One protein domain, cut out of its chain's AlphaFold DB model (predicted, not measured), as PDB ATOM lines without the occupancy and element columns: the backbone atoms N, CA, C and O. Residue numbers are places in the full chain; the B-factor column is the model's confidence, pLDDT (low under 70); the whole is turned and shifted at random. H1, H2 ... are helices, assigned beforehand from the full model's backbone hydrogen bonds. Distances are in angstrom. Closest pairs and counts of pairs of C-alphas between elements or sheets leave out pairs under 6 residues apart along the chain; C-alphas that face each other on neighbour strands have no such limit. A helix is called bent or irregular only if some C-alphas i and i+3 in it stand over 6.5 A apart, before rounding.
ATOM      1  N   TYR A  15      51.525-115.773 -42.577       85.25
ATOM      2  CA  TYR A  15      52.774-115.536 -43.295       85.25
ATOM      3  C   TYR A  15      52.742-116.123 -44.715       85.25
ATOM      4  O   TYR A  15      53.066-115.430 -45.680       85.25
ATOM      5  N   CYS A  16      52.282-117.370 -44.868       88.31
ATOM      6  CA  CYS A  16      52.144-118.013 -46.176       88.31
ATOM      7  C   CYS A  16      51.161-117.271 -47.086       88.31
ATOM      8  O   CYS A  16      51.472-117.037 -48.251       88.31
ATOM      9  N   THR A  17      49.988-116.887 -46.575       90.50
ATOM     10  CA  THR A  17      48.968-116.193 -47.381       90.50
ATOM     11  C   THR A  17      49.415-114.789 -47.783       90.50
ATOM     12  O   THR A  17      49.260-114.422 -48.949       90.50
ATOM     13  N   LEU A  18      50.042-114.035 -46.873       89.31
ATOM     14  CA  LEU A  18      50.598-112.712 -47.174       89.31
ATOM     15  C   LEU A  18      51.699-112.783 -48.232       89.31
ATOM     16  O   LEU A  18      51.636-112.048 -49.217       89.31
ATOM     17  N   LEU A  19      52.676-113.684 -48.084       86.38
ATOM     18  CA  LEU A  19      53.742-113.830 -49.079       86.38
ATOM     19  C   LEU A  19      53.211-114.317 -50.430       86.38
ATOM     20  O   LEU A  19      53.618-113.786 -51.467       86.38
ATOM     21  N   ALA A  20      52.286-115.281 -50.428       88.12
ATOM     22  CA  ALA A  20      51.677-115.804 -51.648       88.12
ATOM     23  C   ALA A  20      50.874-114.736 -52.402       88.12
ATOM     24  O   ALA A  20      50.900-114.723 -53.630       88.12
ATOM     25  N   ALA A  21      50.198-113.827 -51.693       90.38
ATOM     26  CA  ALA A  21      49.472-112.719 -52.308       90.38
ATOM     27  C   ALA A  21      50.409-111.586 -52.762       90.38
ATOM     28  O   ALA A  21      50.244-111.046 -53.856       90.38
ATOM     29  N   CYS A  22      51.424-111.235 -51.967       87.38
ATOM     30  CA  CYS A  22      52.347-110.145 -52.297       87.38
ATOM     31  C   CYS A  22      53.222-110.453 -53.515       87.38
ATOM     32  O   CYS A  22      53.433-109.575 -54.355       87.38
ATOM     33  N   PHE A  23      53.737-111.678 -53.630       84.94
ATOM     34  CA  PHE A  23      54.672-112.043 -54.696       84.94
ATOM     35  C   PHE A  23      54.141-111.784 -56.125       84.94
ATOM     36  O   PHE A  23      54.840-111.118 -56.897       84.94
ATOM     37  N   PRO A  24      52.924-112.222 -56.512       88.94
ATOM     38  CA  PRO A  24      52.376-111.939 -57.838       88.94
ATOM     39  C   PRO A  24      52.076-110.451 -58.041       88.94
ATOM     40  O   PRO A  24      52.351-109.927 -59.121       88.94
ATOM     41  N   ILE A  25      51.587-109.745 -57.014       87.00
ATOM     42  CA  ILE A  25      51.274-108.307 -57.099       87.00
ATOM     43  C   ILE A  25      52.532-107.503 -57.436       87.00
ATOM     44  O   ILE A  25      52.522-106.680 -58.357       87.00
ATOM     45  N   VAL A  26      53.634-107.764 -56.725       86.12
ATOM     46  CA  VAL A  26      54.917-107.091 -56.968       86.12
ATOM     47  C   VAL A  26      55.439-107.424 -58.363       86.12
ATOM     48  O   VAL A  26      55.860-106.527 -59.091       86.12
ATOM     49  N   ASN A  27      55.364-108.691 -58.774       85.44
ATOM     50  CA  ASN A  27      55.885-109.134 -60.065       85.44
ATOM     51  C   ASN A  27      55.125-108.499 -61.247       85.44
ATOM     52  O   ASN A  27      55.743-107.954 -62.167       85.44
ATOM     53  N   VAL A  28      53.791-108.469 -61.201       84.69
ATOM     54  CA  VAL A  28      52.960-107.825 -62.237       84.69
ATOM     55  C   VAL A  28      53.190-106.312 -62.273       84.69
ATOM     56  O   VAL A  28      53.350-105.733 -63.353       84.69
ATOM     57  N   SER A  29      53.268-105.670 -61.105       84.81
ATOM     58  CA  SER A  29      53.517-104.226 -61.003       84.81
ATOM     59  C   SER A  29      54.878-103.849 -61.589       84.81
ATOM     60  O   SER A  29      54.973-102.906 -62.377       84.81
ATOM     61  N   MET A  30      55.916-104.631 -61.278       79.62
ATOM     62  CA  MET A  30      57.272-104.447 -61.797       79.62
ATOM     63  C   MET A  30      57.295-104.556 -63.328       79.62
ATOM     64  O   MET A  30      57.741-103.629 -64.001       79.62
ATOM     65  N   ASN A  31      56.740-105.633 -63.897       79.44
ATOM     66  CA  ASN A  31      56.696-105.825 -65.353       79.44
ATOM     67  C   ASN A  31      55.916-104.708 -66.068       79.44
ATOM     68  O   ASN A  31      56.323-104.250 -67.141       79.44
ATOM     69  N   THR A  32      54.825-104.231 -65.464       81.31
ATOM     70  CA  THR A  32      54.012-103.138 -66.017       81.31
ATOM     71  C   THR A  32      54.781-101.816 -66.023       81.31
ATOM     72  O   THR A  32      54.793-101.115 -67.037       81.31
ATOM     73  N   LEU A  33      55.451-101.475 -64.916       77.56
ATOM     74  CA  LEU A  33      56.284-100.272 -64.817       77.56
ATOM     75  C   LEU A  33      57.455-100.323 -65.806       77.56
ATOM     76  O   LEU A  33      57.644 -99.377 -66.568       77.56
ATOM     77  N   PHE A  34      58.182-101.441 -65.861       74.56
ATOM     78  CA  PHE A  34      59.292-101.624 -66.802       74.56
ATOM     79  C   PHE A  34      58.847-101.463 -68.260       74.56
ATOM     80  O   PHE A  34      59.505-100.758 -69.028       74.56
ATOM     81  N   SER A  35      57.708-102.049 -68.637       70.94
ATOM     82  CA  SER A  35      57.174-101.940 -70.003       70.94
ATOM     83  C   SER A  35      56.786-100.500 -70.359       70.94
ATOM     84  O   SER A  35      57.043-100.054 -71.479       70.94
ATOM     85  N   LYS A  36      56.229 -99.739 -69.403       71.81
ATOM     86  CA  LYS A  36      55.891 -98.317 -69.592       71.81
ATOM     87  C   LYS A  36      57.122 -97.416 -69.718       71.81
ATOM     88  O   LYS A  36      57.085 -96.472 -70.500       71.81
ATOM     89  N   ILE A  37      58.192 -97.687 -68.968       71.31
ATOM     90  CA  ILE A  37      59.419 -96.871 -68.985       71.31
ATOM     91  C   ILE A  37      60.212 -97.082 -70.284       71.31
ATOM     92  O   ILE A  37      60.817 -96.142 -70.793       71.31
ATOM     93  N   LEU A  38      60.222 -98.306 -70.820       66.75
ATOM     94  CA  LEU A  38      61.118 -98.696 -71.916       66.75
ATOM     95  C   LEU A  38      60.483 -98.681 -73.308       66.75
ATOM     96  O   LEU A  38      61.197 -98.496 -74.297       66.75
ATOM     97  N   GLY A  39      59.167 -98.881 -73.409       66.12
ATOM     98  CA  GLY A  39      58.484 -99.060 -74.691       66.12
ATOM     99  C   GLY A  39      58.860-100.369 -75.411       66.12
ATOM    100  O   GLY A  39      59.657-101.175 -74.933       66.12
ATOM    101  N   ALA A  40      58.292-100.592 -76.602       65.38
ATOM    102  CA  ALA A  40      58.350-101.879 -77.317       65.38
ATOM    103  C   ALA A  40      59.728-102.262 -77.906       65.38
ATOM    104  O   ALA A  40      59.898-103.350 -78.447       65.38
ATOM    105  N   ARG A  41      60.732-101.379 -77.846       58.47
ATOM    106  CA  ARG A  41      61.919-101.483 -78.714       58.47
ATOM    107  C   ARG A  41      63.062-102.342 -78.152       58.47
ATOM    108  O   ARG A  41      63.957-102.696 -78.913       58.47
ATOM    109  N   ARG A  42      63.086-102.661 -76.846       67.31
ATOM    110  CA  ARG A  42      64.210-103.385 -76.190       67.31
ATOM    111  C   ARG A  42      63.807-104.247 -74.972       67.31
ATOM    112  O   ARG A  42      64.572-104.379 -74.022       67.31
ATOM    113  N   GLN A  43      62.612-104.834 -74.973       70.12
ATOM    114  CA  GLN A  43      62.049-105.488 -73.780       70.12
ATOM    115  C   GLN A  43      62.850-106.722 -73.309       70.12
ATOM    116  O   GLN A  43      63.088-106.871 -72.113       70.12
ATOM    117  N   GLY A  44      63.359-107.548 -74.232       77.50
ATOM    118  CA  GLY A  44      64.044-108.806 -73.894       77.50
ATOM    119  C   GLY A  44      65.367-108.646 -73.133       77.50
ATOM    120  O   GLY A  44      65.590-109.318 -72.129       77.50
ATOM    121  N   THR A  45      66.243-107.723 -73.546       82.31
ATOM    122  CA  THR A  45      67.551-107.530 -72.886       82.31
ATOM    123  C   THR A  45      67.390-106.999 -71.463       82.31
ATOM    124  O   THR A  45      68.110-107.408 -70.557       82.31
ATOM    125  N   MET A  46      66.420-106.110 -71.246       77.56
ATOM    126  CA  MET A  46      66.178-105.513 -69.931       77.56
ATOM    127  C   MET A  46      65.427-106.446 -68.994       77.56
ATOM    128  O   MET A  46      65.744-106.485 -67.807       77.56
ATOM    129  N   GLN A  47      64.521-107.267 -69.524       82.25
ATOM    130  CA  GLN A  47      63.934-108.361 -68.758       82.25
ATOM    131  C   GLN A  47      65.008-109.382 -68.341       82.25
ATOM    132  O   GLN A  47      64.988-109.847 -67.204       82.25
ATOM    133  N   GLY A  48      65.995-109.650 -69.205       86.88
ATOM    134  CA  GLY A  48      67.176-110.452 -68.869       86.88
ATOM    135  C   GLY A  48      68.012-109.859 -67.728       86.88
ATOM    136  O   GLY A  48      68.331-110.570 -66.777       86.88
ATOM    137  N   ILE A  49      68.310-108.554 -67.763       86.31
ATOM    138  CA  ILE A  49      69.040-107.860 -66.681       86.31
ATOM    139  C   ILE A  49      68.242-107.896 -65.370       86.31
ATOM    140  O   ILE A  49      68.806-108.184 -64.314       86.31
ATOM    141  N   MET A  50      66.928-107.658 -65.429       84.12
ATOM    142  CA  MET A  50      66.053-107.747 -64.259       84.12
ATOM    143  C   MET A  50      66.083-109.158 -63.661       84.12
ATOM    144  O   MET A  50      66.258-109.305 -62.450       84.12
ATOM    145  N   LEU A  51      65.995-110.195 -64.497       87.94
ATOM    146  CA  LEU A  51      66.046-111.581 -64.043       87.94
ATOM    147  C   LEU A  51      67.406-111.934 -63.426       87.94
ATOM    148  O   LEU A  51      67.447-112.529 -62.349       87.94
ATOM    149  N   MET A  52      68.512-111.516 -64.052       90.88
ATOM    150  CA  MET A  52      69.856-111.715 -63.503       90.88
ATOM    151  C   MET A  52      70.027-111.022 -62.150       90.88
ATOM    152  O   MET A  52      70.507-111.648 -61.207       90.88
ATOM    153  N   SER A  53      69.571-109.772 -62.019       87.94
ATOM    154  CA  SER A  53      69.611-109.045 -60.743       87.94
ATOM    155  C   SER A  53      68.788-109.739 -59.651       87.94
ATOM    156  O   SER A  53      69.258-109.879 -58.523       87.94
ATOM    157  N   GLY A  54      67.608-110.266 -59.993       86.94
ATOM    158  CA  GLY A  54      66.769-111.033 -59.074       86.94
ATOM    159  C   GLY A  54      67.434-112.326 -58.596       86.94
ATOM    160  O   GLY A  54      67.363-112.651 -57.411       86.94
ATOM    161  N   SER A  55      68.113-113.052 -59.486       90.06
ATOM    162  CA  SER A  55      68.878-114.249 -59.114       90.06
ATOM    163  C   SER A  55      70.076-113.909 -58.226       90.06
ATOM    164  O   SER A  55      70.272-114.565 -57.207       90.06
ATOM    165  N   LEU A  56      70.825-112.848 -58.544       90.69
ATOM    166  CA  LEU A  56      71.935-112.379 -57.706       90.69
ATOM    167  C   LEU A  56      71.459-111.984 -56.303       90.69
ATOM    168  O   LEU A  56      72.076-112.382 -55.318       90.69
ATOM    169  N   ALA A  57      70.335-111.272 -56.198       87.44
ATOM    170  CA  ALA A  57      69.747-110.902 -54.914       87.44
ATOM    171  C   ALA A  57      69.333-112.132 -54.088       87.44
ATOM    172  O   ALA A  57      69.565-112.160 -52.882       87.44
ATOM    173  N   ARG A  58      68.776-113.176 -54.724       87.25
ATOM    174  CA  ARG A  58      68.422-114.431 -54.032       87.25
ATOM    175  C   ARG A  58      69.631-115.229 -53.560       87.25
ATOM    176  O   ARG A  58      69.506-115.936 -52.569       87.25
ATOM    177  N   THR A  59      70.772-115.118 -54.231       91.38
ATOM    178  CA  THR A  59      72.018-115.747 -53.772       91.38
ATOM    179  C   THR A  59      72.658-114.938 -52.643       91.38
ATOM    180  O   THR A  59      73.051-115.498 -51.624       91.38
ATOM    181  N   LEU A  60      72.730-113.611 -52.792       88.00
ATOM    182  CA  LEU A  60      73.373-112.724 -51.818       88.00
ATOM    183  C   LEU A  60      72.561-112.549 -50.530       88.00
ATOM    184  O   LEU A  60      73.154-112.427 -49.466       88.00
ATOM    185  N   GLY A  61      71.228-112.570 -50.603       85.38
ATOM    186  CA  GLY A  61      70.341-112.416 -49.446       85.38
ATOM    187  C   GLY A  61      70.661-113.383 -48.299       85.38
ATOM    188  O   GLY A  61      71.077-112.931 -47.232       85.38
ATOM    189  N   PRO A  62      70.540-114.708 -48.497       85.31
ATOM    190  CA  PRO A  62      70.839-115.683 -47.457       85.31
ATOM    191  C   PRO A  62      72.323-115.709 -47.087       85.31
ATOM    192  O   PRO A  62      72.624-115.988 -45.933       85.31
ATOM    193  N   LEU A  63      73.248-115.384 -48.001       87.75
ATOM    194  CA  LEU A  63      74.676-115.273 -47.672       87.75
ATOM    195  C   LEU A  63      74.942-114.140 -46.672       87.75
ATOM    196  O   LEU A  63      75.594-114.368 -45.654       87.75
ATOM    197  N   LEU A  64      74.397-112.946 -46.922       83.62
ATOM    198  CA  LEU A  64      74.532-111.793 -46.027       83.62
ATOM    199  C   LEU A  64      73.843-112.046 -44.684       83.62
ATOM    200  O   LEU A  64      74.427-111.774 -43.637       83.62
ATOM    201  N   VAL A  65      72.632-112.610 -44.708       82.81
ATOM    202  CA  VAL A  65      71.883-112.948 -43.490       82.81
ATOM    203  C   VAL A  65      72.614-114.016 -42.675       82.81
ATOM    204  O   VAL A  65      72.766-113.851 -41.468       82.81
ATOM    205  N   SER A  66      73.120-115.072 -43.317       83.31
ATOM    206  CA  SER A  66      73.856-116.147 -42.633       83.31
ATOM    207  C   SER A  66      75.150-115.636 -42.010       83.31
ATOM    208  O   SER A  66      75.460-115.984 -40.874       83.31
ATOM    209  N   TRP A  67      75.890-114.785 -42.726       82.38
ATOM    210  CA  TRP A  67      77.122-114.191 -42.211       82.38
ATOM    211  C   TRP A  67      76.850-113.266 -41.020       82.38
ATOM    212  O   TRP A  67      77.523-113.359 -39.994       82.38
ATOM    213  N   LEU A  68      75.811-112.428 -41.105       78.50
ATOM    214  CA  LEU A  68      75.437-111.526 -40.017       78.50
ATOM    215  C   LEU A  68      74.938-112.288 -38.777       78.50
ATOM    216  O   LEU A  68      75.275-111.916 -37.649       78.50
ATOM    217  N   PHE A  69      74.186-113.372 -38.989       75.81
ATOM    218  CA  PHE A  69      73.666-114.220 -37.918       75.81
ATOM    219  C   PHE A  69      74.787-114.866 -37.092       75.81
ATOM    220  O   PHE A  69      74.675-114.937 -35.870       75.81
ATOM    221  N   GLN A  70      75.887-115.285 -37.732       74.12
ATOM    222  CA  GLN A  70      77.021-115.916 -37.041       74.12
ATOM    223  C   GLN A  70      77.760-114.971 -36.084       74.12
ATOM    224  O   GLN A  70      78.288-115.431 -35.077       74.12
ATOM    225  N   ILE A  71      77.805-113.668 -36.381       73.06
ATOM    226  CA  ILE A  71      78.640-112.720 -35.625       73.06
ATOM    227  C   ILE A  71      77.851-112.036 -34.499       73.06
ATOM    228  O   ILE A  71      78.399-111.810 -33.425       73.06
ATOM    229  N   HIS A  72      76.573-111.704 -34.719       65.94
ATOM    230  CA  HIS A  72      75.824-110.824 -33.807       65.94
ATOM    231  C   HIS A  72      74.454-111.377 -33.349       65.94
ATOM    232  O   HIS A  72      73.704-110.677 -32.662       65.94
ATOM    233  N   GLY A  73      74.109-112.623 -33.693       71.69
ATOM    234  CA  GLY A  73      72.845-113.252 -33.295       71.69
ATOM    235  C   GLY A  73      71.608-112.750 -34.072       71.69
ATOM    236  O   GLY A  73      71.740-112.160 -35.144       71.69
ATOM    237  N   PRO A  74      70.379-112.998 -33.569       68.75
ATOM    238  CA  PRO A  74      69.133-112.819 -34.333       68.75
ATOM    239  C   PRO A  74      68.601-111.376 -34.411       68.75
ATOM    240  O   PRO A  74      67.932-111.021 -35.377       68.75
ATOM    241  N   ILE A  75      68.882-110.529 -33.417       73.38
ATOM    242  CA  ILE A  75      68.366-109.148 -33.324       73.38
ATOM    243  C   ILE A  75      68.812-108.246 -34.501       73.38
ATOM    244  O   ILE A  75      67.962-107.551 -35.062       73.38
ATOM    245  N   PRO A  76      70.088-108.241 -34.937       74.06
ATOM    246  CA  PRO A  76      70.536-107.367 -36.026       74.06
ATOM    247  C   PRO A  76      70.038-107.788 -37.412       74.06
ATOM    248  O   PRO A  76      70.023-106.953 -38.314       74.06
ATOM    249  N   VAL A  77      69.591-109.036 -37.596       76.19
ATOM    250  CA  VAL A  77      69.011-109.495 -38.871       76.19
ATOM    251  C   VAL A  77      67.734-108.721 -39.189       76.19
ATOM    252  O   VAL A  77      67.584-108.214 -40.298       76.19
ATOM    253  N   TRP A  78      66.872-108.530 -38.187       76.69
ATOM    254  CA  TRP A  78      65.663-107.715 -38.319       76.69
ATOM    255  C   TRP A  78      65.985-106.253 -38.648       76.69
ATOM    256  O   TRP A  78      65.306-105.635 -39.464       76.69
ATOM    257  N   GLY A  79      67.047-105.704 -38.050       81.31
ATOM    258  CA  GLY A  79      67.513-104.347 -38.346       81.31
ATOM    259  C   GLY A  79      68.020-104.195 -39.781       81.31
ATOM    260  O   GLY A  79      67.691-103.217 -40.450       81.31
ATOM    261  N   LEU A  80      68.775-105.178 -40.279       82.88
ATOM    262  CA  LEU A  80      69.246-105.205 -41.663       82.88
ATOM    263  C   LEU A  80      68.076-105.326 -42.649       82.88
ATOM    264  O   LEU A  80      68.053-104.619 -43.655       82.88
ATOM    265  N   GLU A  81      67.085-106.166 -42.351       82.62
ATOM    266  CA  GLU A  81      65.898-106.336 -43.192       82.62
ATOM    267  C   GLU A  81      65.063-105.048 -43.264       82.62
ATOM    268  O   GLU A  81      64.750-104.571 -44.358       82.62
ATOM    269  N   LEU A  82      64.800-104.412 -42.117       85.44
ATOM    270  CA  LEU A  82      64.150-103.098 -42.061       85.44
ATOM    271  C   LEU A  82      64.972-102.018 -42.775       85.44
ATOM    272  O   LEU A  82      64.400-101.161 -43.448       85.44
ATOM    273  N   GLY A  83      66.301-102.074 -42.677       87.56
ATOM    274  CA  GLY A  83      67.205-101.177 -43.391       87.56
ATOM    275  C   GLY A  83      67.081-101.318 -44.908       87.56
ATOM    276  O   GLY A  83      66.908-100.320 -45.605       87.56
ATOM    277  N   ILE A  84      67.096-102.547 -45.431       85.94
ATOM    278  CA  ILE A  84      66.949-102.821 -46.869       85.94
ATOM    279  C   ILE A  84      65.565-102.400 -47.370       85.94
ATOM    280  O   ILE A  84      65.460-101.761 -48.423       85.94
ATOM    281  N   LEU A  85      64.503-102.707 -46.619       86.12
ATOM    282  CA  LEU A  85      63.145-102.262 -46.942       86.12
ATOM    283  C   LEU A  85      63.045-100.732 -46.938       86.12
ATOM    284  O   LEU A  85      62.495-100.150 -47.873       86.12
ATOM    285  N   GLY A  86      63.636-100.074 -45.940       90.06
ATOM    286  CA  GLY A  86      63.689 -98.618 -45.833       90.06
ATOM    287  C   GLY A  86      64.434 -97.974 -47.000       90.06
ATOM    288  O   GLY A  86      63.906 -97.062 -47.631       90.06
ATOM    289  N   VAL A  87      65.618 -98.481 -47.353       88.38
ATOM    290  CA  VAL A  87      66.383 -98.008 -48.518       88.38
ATOM    291  C   VAL A  87      65.591 -98.221 -49.805       88.38
ATOM    292  O   VAL A  87      65.540 -97.318 -50.633       88.38
ATOM    293  N   THR A  88      64.925 -99.367 -49.960       85.62
ATOM    294  CA  THR A  88      64.091 -99.656 -51.138       85.62
ATOM    295  C   THR A  88      62.931 -98.665 -51.256       85.62
ATOM    296  O   THR A  88      62.700 -98.119 -52.335       85.62
ATOM    297  N   LEU A  89      62.239 -98.374 -50.151       86.12
ATOM    298  CA  LEU A  89      61.152 -97.391 -50.103       86.12
ATOM    299  C   LEU A  89      61.647 -95.964 -50.355       86.12
ATOM    300  O   LEU A  89      61.014 -95.225 -51.108       86.12
ATOM    301  N   LEU A  90      62.783 -95.577 -49.773       87.44
ATOM    302  CA  LEU A  90      63.398 -94.267 -50.000       87.44
ATOM    303  C   LEU A  90      63.809 -94.097 -51.461       87.44
ATOM    304  O   LEU A  90      63.485 -93.082 -52.078       87.44
ATOM    305  N   LEU A  91      64.479 -95.099 -52.030       83.25
ATOM    306  CA  LEU A  91      64.880 -95.091 -53.431       83.25
ATOM    307  C   LEU A  91      63.648 -95.008 -54.334       83.25
ATOM    308  O   LEU A  91      63.644 -94.231 -55.287       83.25
ATOM    309  N   TRP A  92      62.585 -95.745 -54.000       80.00
ATOM    310  CA  TRP A  92      61.318 -95.671 -54.716       80.00
ATOM    311  C   TRP A  92      60.700 -94.276 -54.629       80.00
ATOM    312  O   TRP A  92      60.388 -93.725 -55.673       80.00
ATOM    313  N   LEU A  93      60.606 -93.648 -53.451       81.81
ATOM    314  CA  LEU A  93      60.061 -92.290 -53.286       81.81
ATOM    315  C   LEU A  93      60.865 -91.222 -54.047       81.81
ATOM    316  O   LEU A  93      60.284 -90.355 -54.706       81.81
ATOM    317  N   VAL A  94      62.198 -91.285 -53.984       81.81
ATOM    318  CA  VAL A  94      63.088 -90.338 -54.678       81.81
ATOM    319  C   VAL A  94      62.998 -90.524 -56.193       81.81
ATOM    320  O   VAL A  94      62.836 -89.551 -56.936       81.81
ATOM    321  N   LEU A  95      63.060 -91.772 -56.663       72.19
ATOM    322  CA  LEU A  95      62.959 -92.086 -58.085       72.19
ATOM    323  C   LEU A  95      61.537 -91.927 -58.612       72.19
ATOM    324  O   LEU A  95      61.395 -91.649 -59.794       72.19
ATOM    325  N   TYR A  96      60.492 -92.020 -57.784       67.31
ATOM    326  CA  TYR A  96      59.099 -91.831 -58.205       67.31
ATOM    327  C   TYR A  96      58.896 -90.449 -58.831       67.31
ATOM    328  O   TYR A  96      58.257 -90.318 -59.871       67.31
ATOM    329  N   ARG A  97      59.545 -89.417 -58.271       61.06
ATOM    330  CA  ARG A  97      59.548 -88.066 -58.858       61.06
ATOM    331  C   ARG A  97      60.343 -87.964 -60.168       61.06
ATOM    332  O   ARG A  97      60.050 -87.094 -60.980       61.06
ATOM    333  N   ARG A  98      61.315 -88.852 -60.399       59.62
ATOM    334  CA  ARG A  98      62.085 -88.990 -61.656       59.62
ATOM    335  C   ARG A  98      61.423 -89.925 -62.678       59.62
ATOM    336  O   ARG A  98      61.729 -89.818 -63.858       59.62
ATOM    337  N   LEU A  99      60.528 -90.808 -62.233       54.50
ATOM    338  CA  LEU A  99      59.751 -91.778 -63.014       54.50
ATOM    339  C   LEU A  99      58.478 -91.160 -63.614       54.50
ATOM    340  O   LEU A  99      57.596 -91.890 -64.069       54.50
ATOM    341  N   VAL A 100      58.379 -89.824 -63.650       51.00
ATOM    342  CA  VAL A 100      57.395 -89.144 -64.496       51.00
ATOM    343  C   VAL A 100      57.653 -89.618 -65.929       51.00
ATOM    344  O   VAL A 100      58.762 -89.428 -66.433       51.00
ATOM    345  N   PRO A 101      56.676 -90.292 -66.558       49.34
ATOM    346  CA  PRO A 101      56.866 -90.945 -67.841       49.34
ATOM    347  C   PRO A 101      57.400 -89.933 -68.844       49.34
ATOM    348  O   PRO A 101      56.877 -88.819 -68.952       49.34
ATOM    349  N   LEU A 102      58.442 -90.329 -69.581       46.38
ATOM    350  CA  LEU A 102      58.859 -89.605 -70.770       46.38
ATOM    351  C   LEU A 102      57.600 -89.460 -71.632       46.38
ATOM    352  O   LEU A 102      57.046 -90.461 -72.090       46.38
TER     353      LEU A 102
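What this domain is: This is residues 15 to 102 of the 123 residues of an uncharacterized protein of Ancylostoma ceylanicum (UniProt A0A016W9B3). What would one see first? Three long helices joined end to end by tight turns make an open, splayed zigzag: H2 is the long middle stroke, H3 folds back from its last residues as a narrow V, and H1 makes a wider V with H2 at its first residues. Residues 15 to 29 of H1 stick out into open space, and the arms of both Vs are largely separate. What is it made of? The printed part has 88 residues with three named helices, in the order H1, H2, H3, and no named strand; the class is all helix. How spread out is it? It is loose and elongated, with a radius of gyration of the C-alphas of 16.1 A and spans of 48 by 26 by 26 A.

How they stand to each other: What touches the longest helix? H2, residues 43 to 72, touches H3, residues 75 to 98, and the two form a helical hairpin at a shallow tilt of 28 degrees, opposite ways. H2 touches H3 with residues 65 to 69 alone, and H3 touches H2 with residues 76 to 77 alone; the closest C-alphas of the two, those of Val 65 and Val 77, are 6.4 A apart. Where is the remaining helix? H1, residues 15 to 38, is close to H2 but not clearly touching it; their closest C-alphas, those of Ser 35 and Gln 43, are 7.1 A apart. H1 and H2 run opposite ways at a steep tilt of 41 degrees, and H1 and H3 are apart. How complete are the helix backbones? The O i to N i+4 pairs within hydrogen-bond range are 18 of 20 in H1, 23 of 26 in H2 and 17 of 20 in H3.

Where its parts are: Where does the longest helix run? H2, residues 43 to 72, goes from C-alpha 43 at (62.049, -105.488, -73.780) to C-alpha 72 at (75.824, -110.824, -33.807), 42.6 A. It is neither bent nor irregular, but only just: C-alphas 59 and 62 are 6.4 A apart. Where are the other two? H1, residues 15 to 38, begins at C-alpha 15 at (52.774, -115.536, -43.295) and measures 34.2 A; it too is neither bent nor irregular, but only just, with C-alphas 21 and 24 6.3 A apart. H3, residues 75 to 98, measures 35.3 A and ends at C-alpha 98 at (62.085, -88.990, -61.656).

The domain as a whole: How far does it reach? The two C-alphas farthest apart, those of Arg 41 and Gly 73, are 48.2 A apart. Are there cuts or long links? The printed part has no cut, and the links H1 to H2 and H2 to H3 are tight. Where is confidence low? The mean pLDDT of the printed part is 79.4; residues 38 to 42, 72, 74 and 96 to 102 are under 70.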